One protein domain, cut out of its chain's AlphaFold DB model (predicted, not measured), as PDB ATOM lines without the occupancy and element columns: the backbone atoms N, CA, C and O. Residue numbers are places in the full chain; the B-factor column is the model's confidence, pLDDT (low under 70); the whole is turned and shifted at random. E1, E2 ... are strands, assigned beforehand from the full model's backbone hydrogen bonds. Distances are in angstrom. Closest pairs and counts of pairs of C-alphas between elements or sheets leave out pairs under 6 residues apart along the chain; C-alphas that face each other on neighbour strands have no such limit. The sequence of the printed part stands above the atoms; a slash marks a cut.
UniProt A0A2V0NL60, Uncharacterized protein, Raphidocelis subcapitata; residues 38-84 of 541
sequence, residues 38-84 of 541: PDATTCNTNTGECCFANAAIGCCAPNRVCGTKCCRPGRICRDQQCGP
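What this domain is: This is residues 38 to 84 of the 541 residues of an uncharacterized protein of Raphidocelis subcapitata (UniProt A0A2V0NL60). Little regular structure: two small hairpins, E1 with E2 and E3 with E4, sit at opposite ends of the body, and the looped link between E2 and E3 fills much of the space between them. The 47 printed residues, all strand by class, hold E1 to E4 in two antiparallel two-stranded sheets, 16 residues in named strands. The whole is compact, radius of gyration of the C-alphas 10.0 A, spanning 27 by 17 by 17 A.

Where its parts are: E1 is residues 41 to 44, from C-alpha 41 at (346.780, 199.091, 223.851), and E2 49 to 52, 10.0 A long. E3 is 75 to 78 and E4 81 to 84, ending at C-alpha 84 (364.613, 189.896, 214.075).

How they stand to each other: Hairpin E1 and E2 is antiparallel at 137 degrees, with N 42 and O 51 2.8 A apart. Residues 50 to 51 of E2 also pair with 59 to 60, antiparallel. Hairpin E3 and E4 stands at 133 degrees, with N 76 and O 83 2.8 A apart. E1 and E2 are apart from E3 and E4.

The domain as a whole: The printed part has no cut. The link E2 to E3, 22 residues, is long. Residues 39 to 40, 46 and 54 to 57 are under pLDDT 70.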
ATOM      1  N   PRO A  38     352.377 201.068 224.275       72.94
ATOM      2  CA  PRO A  38     352.173 202.171 223.337       72.94
ATOM      3  C   PRO A  38     350.683 202.492 223.130       72.94
ATOM      4  O   PRO A  38     349.804 201.665 223.407       72.94
ATOM      5  N   ASP A  39     350.420 203.697 222.614       64.31
ATOM      6  CA  ASP A  39     349.077 204.243 222.398       64.31
ATOM      7  C   ASP A  39     348.164 203.250 221.650       64.31
ATOM      8  O   ASP A  39     348.566 202.634 220.663       64.31
ATOM      9  N   ALA A  40     346.920 203.109 222.128       69.69
ATOM     10  CA  ALA A  40     345.881 202.170 221.664       69.69
ATOM     11  C   ALA A  40     345.958 200.704 222.155       69.69
ATOM     12  O   ALA A  40     345.196 199.860 221.669       69.69
ATOM     13  N   THR A  41     346.796 200.394 223.153       76.94
ATOM     14  CA  THR A  41     346.780 199.091 223.851       76.94
ATOM     15  C   THR A  41     346.566 199.230 225.359       76.94
ATOM     16  O   THR A  41     346.940 200.233 225.961       76.94
ATOM     17  N   THR A  42     345.958 198.216 225.977       83.25
ATOM     18  CA  THR A  42     345.704 198.155 227.424       83.25
ATOM     19  C   THR A  42     346.563 197.059 228.047       83.25
ATOM     20  O   THR A  42     346.612 195.944 227.526       83.25
ATOM     21  N   CYS A  43     347.233 197.353 229.163       78.75
ATOM     22  CA  CYS A  43     348.031 196.364 229.889       78.75
ATOM     23  C   CYS A  43     347.122 195.329 230.567       78.75
ATOM     24  O   CYS A  43     346.266 195.692 231.378       78.75
ATOM     25  N   ASN A  44     347.323 194.042 230.283       79.81
ATOM     26  CA  ASN A  44     346.727 192.974 231.077       79.81
ATOM     27  C   ASN A  44     347.591 192.739 232.318       79.81
ATOM     28  O   ASN A  44     348.691 192.192 232.235       79.81
ATOM     29  N   THR A  45     347.081 193.130 233.482       73.44
ATOM     30  CA  THR A  45     347.798 193.038 234.760       73.44
ATOM     31  C   THR A  45     348.107 191.604 235.195       73.44
ATOM     32  O   THR A  45     349.011 191.410 236.001       73.44
ATOM     33  N   ASN A  46     347.411 190.600 234.650       69.25
ATOM     34  CA  ASN A  46     347.639 189.196 234.993       69.25
ATOM     35  C   ASN A  46     348.791 188.571 234.193       69.25
ATOM     36  O   ASN A  46     349.481 187.699 234.712       69.25
ATOM     37  N   THR A  47     348.997 188.991 232.939       76.12
ATOM     38  CA  THR A  47     350.033 188.419 232.055       76.12
ATOM     39  C   THR A  47     351.225 189.347 231.831       76.12
ATOM     40  O   THR A  47     352.280 188.886 231.405       76.12
ATOM     41  N   GLY A  48     351.084 190.647 232.117       76.44
ATOM     42  CA  GLY A  48     352.090 191.666 231.802       76.44
ATOM     43  C   GLY A  48     352.191 191.996 230.305       76.44
ATOM     44  O   GLY A  48     353.172 192.599 229.874       76.44
ATOM     45  N   GLU A  49     351.204 191.592 229.501       80.81
ATOM     46  CA  GLU A  49     351.174 191.818 228.053       80.81
ATOM     47  C   GLU A  49     350.303 193.022 227.673       80.81
ATOM     48  O   GLU A  49     349.330 193.352 228.355       80.81
ATOM     49  N   CYS A  50     350.621 193.655 226.543       81.69
ATOM     50  CA  CYS A  50     349.809 194.719 225.961       81.69
ATOM     51  C   CYS A  50     348.750 194.098 225.037       81.69
ATOM     52  O   CYS A  50     349.082 193.369 224.098       81.69
ATOM     53  N   CYS A  51     347.474 194.378 225.297       81.50
ATOM     54  CA  CYS A  51     346.343 193.841 224.545       81.50
ATOM     55  C   CYS A  51     345.666 194.944 223.723       81.50
ATOM     56  O   CYS A  51     345.416 196.043 224.220       81.50
ATOM     57  N   PHE A  52     345.323 194.646 222.471       81.19
ATOM     58  CA  PHE A  52     344.521 195.548 221.645       81.19
ATOM     59  C   PHE A  52     343.039 195.438 222.019       81.19
ATOM     60  O   PHE A  52     342.541 194.343 222.272       81.19
ATOM     61  N   ALA A  53     342.307 196.557 221.990       72.62
ATOM     62  CA  ALA A  53     340.868 196.585 222.287       72.62
ATOM     63  C   ALA A  53     340.023 195.722 221.326       72.62
ATOM     64  O   ALA A  53     338.884 195.376 221.628       72.62
ATOM     65  N   ASN A  54     340.581 195.359 220.166       68.25
ATOM     66  CA  ASN A  54     339.929 194.498 219.195       68.25
ATOM     67  C   ASN A  54     340.357 193.034 219.414       68.25
ATOM     68  O   ASN A  54     341.505 192.667 219.152       68.25
ATOM     69  N   ALA A  55     339.423 192.198 219.884       49.50
ATOM     70  CA  ALA A  55     339.666 190.837 220.384       49.50
ATOM     71  C   ALA A  55     340.319 189.867 219.375       49.50
ATOM     72  O   ALA A  55     340.817 188.815 219.767       49.50
ATOM     73  N   ALA A  56     340.358 190.210 218.085       57.81
ATOM     74  CA  ALA A  56     340.941 189.371 217.040       57.81
ATOM     75  C   ALA A  56     342.486 189.345 217.023       57.81
ATOM     76  O   ALA A  56     343.060 188.462 216.391       57.81
ATOM     77  N   ILE A  57     343.169 190.304 217.669       62.28
ATOM     78  CA  ILE A  57     344.631 190.489 217.524       62.28
ATOM     79  C   ILE A  57     345.434 189.868 218.688       62.28
ATOM     80  O   ILE A  57     346.634 189.640 218.546       62.28
ATOM     81  N   GLY A  58     344.777 189.478 219.787       75.12
ATOM     82  CA  GLY A  58     345.435 188.866 220.948       75.12
ATOM     83  C   GLY A  58     346.357 189.828 221.715       75.12
ATOM     84  O   GLY A  58     346.513 190.994 221.350       75.12
ATOM     85  N   CYS A  59     346.936 189.345 222.814       83.69
ATOM     86  CA  CYS A  59     347.902 190.085 223.628       83.69
ATOM     87  C   CYS A  59     349.335 189.720 223.218       83.69
ATOM     88  O   CYS A  59     349.594 188.600 222.768       83.69
ATOM     89  N   CYS A  60     350.270 190.661 223.343       84.62
ATOM     90  CA  CYS A  60     351.684 190.393 223.100       84.62
ATOM     91  C   CYS A  60     352.602 191.208 224.017       84.62
ATOM     92  O   CYS A  60     352.224 192.248 224.557       84.62
ATOM     93  N   ALA A  61     353.831 190.716 224.195       80.31
ATOM     94  CA  ALA A  61     354.851 191.386 224.996       80.31
ATOM     95  C   ALA A  61     355.109 192.830 224.503       80.31
ATOM     96  O   ALA A  61     355.085 193.055 223.287       80.31
ATOM     97  N   PRO A  62     355.425 193.792 225.396       78.31
ATOM     98  CA  PRO A  62     355.575 195.210 225.040       78.31
ATOM     99  C   PRO A  62     356.552 195.466 223.881       78.31
ATOM    100  O   PRO A  62     356.286 196.268 222.993       78.31
ATOM    101  N   ASN A  63     357.650 194.709 223.817       77.81
ATOM    102  CA  ASN A  63     358.663 194.803 222.758       77.81
ATOM    103  C   ASN A  63     358.239 194.200 221.399       77.81
ATOM    104  O   ASN A  63     359.002 194.252 220.429       77.81
ATOM    105  N   ARG A  64     357.043 193.608 221.308       83.00
ATOM    106  CA  ARG A  64     356.471 193.026 220.081       83.00
ATOM    107  C   ARG A  64     355.308 193.828 219.509       83.00
ATOM    108  O   ARG A  64     354.807 193.460 218.446       83.00
ATOM    109  N   VAL A  65     354.887 194.896 220.177       83.75
ATOM    110  CA  VAL A  65     353.826 195.777 219.688       83.75
ATOM    111  C   VAL A  65     354.403 196.693 218.609       83.75
ATOM    112  O   VAL A  65     355.361 197.417 218.866       83.75
ATOM    113  N   CYS A  66     353.859 196.642 217.389       82.69
ATOM    114  CA  CYS A  66     354.341 197.435 216.258       82.69
ATOM    115  C   CYS A  66     353.172 198.057 215.491       82.69
ATOM    116  O   CYS A  66     352.500 197.395 214.694       82.69
ATOM    117  N   GLY A  67     352.893 199.330 215.778       82.69
ATOM    118  CA  GLY A  67     351.671 199.991 215.326       82.69
ATOM    119  C   GLY A  67     350.434 199.255 215.848       82.69
ATOM    120  O   GLY A  67     350.309 199.010 217.044       82.69
ATOM    121  N   THR A  68     349.539 198.845 214.948       80.31
ATOM    122  CA  THR A  68     348.282 198.156 215.295       80.31
ATOM    123  C   THR A  68     348.375 196.623 215.252       80.31
ATOM    124  O   THR A  68     347.348 195.954 215.126       80.31
ATOM    125  N   LYS A  69     349.585 196.041 215.237       81.50
ATOM    126  CA  LYS A  69     349.797 194.588 215.091       81.50
ATOM    127  C   LYS A  69     350.884 194.068 216.037       81.50
ATOM    128  O   LYS A  69     351.821 194.784 216.378       81.50
ATOM    129  N   CYS A  70     350.787 192.789 216.400       85.31
ATOM    130  CA  CYS A  70     351.854 192.065 217.093       85.31
ATOM    131  C   CYS A  70     352.853 191.468 216.089       85.31
ATOM    132  O   CYS A  70     352.465 190.833 215.102       85.31
ATOM    133  N   CYS A  71     354.150 191.607 216.363       82.81
ATOM    134  CA  CYS A  71     355.184 190.883 215.629       82.81
ATOM    135  C   CYS A  71     355.100 189.372 215.903       82.81
ATOM    136  O   CYS A  71     354.833 188.935 217.023       82.81
ATOM    137  N   ARG A  72     355.368 188.556 214.870       84.00
ATOM    138  CA  ARG A  72     355.447 187.090 215.007       84.00
ATOM    139  C   ARG A  72     356.528 186.684 216.029       84.00
ATOM    140  O   ARG A  72     357.505 187.420 216.191       84.00
ATOM    141  N   PRO A  73     356.408 185.507 216.674       80.94
ATOM    142  CA  PRO A  73     357.430 184.998 217.586       80.94
ATOM    143  C   PRO A  73     358.843 185.054 216.983       80.94
ATOM    144  O   PRO A  73     359.040 184.675 215.832       80.94
ATOM    145  N   GLY A  74     359.810 185.565 217.754       80.88
ATOM    146  CA  GLY A  74     361.205 185.755 217.319       80.88
ATOM    147  C   GLY A  74     361.522 187.115 216.674       80.88
ATOM    148  O   GLY A  74     362.676 187.371 216.332       80.88
ATOM    149  N   ARG A  75     360.531 188.006 216.529       86.94
ATOM    150  CA  ARG A  75     360.716 189.379 216.029       86.94
ATOM    151  C   ARG A  75     360.336 190.425 217.081       86.94
ATOM    152  O   ARG A  75     359.468 190.165 217.912       86.94
ATOM    153  N   ILE A  76     360.980 191.588 217.029       87.62
ATOM    154  CA  ILE A  76     360.713 192.764 217.872       87.62
ATOM    155  C   ILE A  76     360.387 193.978 216.994       87.62
ATOM    156  O   ILE A  76     360.788 194.023 215.828       87.62
ATOM    157  N   CYS A  77     359.652 194.953 217.533       83.44
ATOM    158  CA  CYS A  77     359.383 196.197 216.813       83.44
ATOM    159  C   CYS A  77     360.586 197.141 216.911       83.44
ATOM    160  O   CYS A  77     361.042 197.461 218.009       83.44
ATOM    161  N   ARG A  78     361.087 197.601 215.764       83.94
ATOM    162  CA  ARG A  78     362.121 198.632 215.659       83.94
ATOM    163  C   ARG A  78     361.745 199.551 214.501       83.94
ATOM    164  O   ARG A  78     361.448 199.058 213.417       83.94
ATOM    165  N   ASP A  79     361.673 200.854 214.753       82.81
ATOM    166  CA  ASP A  79     361.296 201.863 213.748       82.81
ATOM    167  C   ASP A  79     359.952 201.560 213.043       82.81
ATOM    168  O   ASP A  79     359.818 201.667 211.827       82.81
ATOM    169  N   GLN A  80     358.944 201.128 213.816       83.00
ATOM    170  CA  GLN A  80     357.618 200.699 213.332       83.00
ATOM    171  C   GLN A  80     357.615 199.485 212.374       83.00
ATOM    172  O   GLN A  80     356.604 199.209 211.727       83.00
ATOM    173  N   GLN A  81     358.701 198.706 212.314       84.69
ATOM    174  CA  GLN A  81     358.777 197.466 211.536       84.69
ATOM    175  C   GLN A  81     359.190 196.259 212.394       84.69
ATOM    176  O   GLN A  81     359.982 196.362 213.330       84.69
ATOM    177  N   CYS A  82     358.661 195.074 212.066       86.81
ATOM    178  CA  CYS A  82     358.995 193.828 212.765       86.81
ATOM    179  C   CYS A  82     360.330 193.237 212.275       86.81
ATOM    180  O   CYS A  82     360.376 192.480 211.294       86.81
ATOM    181  N   GLY A  83     361.413 193.526 212.995       86.19
ATOM    182  CA  GLY A  83     362.759 193.001 212.744       86.19
ATOM    183  C   GLY A  83     363.095 191.766 213.591       86.19
ATOM    184  O   GLY A  83     362.431 191.512 214.595       86.19
ATOM    185  N   PRO A  84     364.097 190.956 213.209       83.62
ATOM    186  CA  PRO A  84     364.613 189.896 214.075       83.62
ATOM    187  C   PRO A  84     365.131 190.481 215.396       83.62
ATOM    188  O   PRO A  84     365.709 191.570 215.412       83.62
TER     189      PRO A  84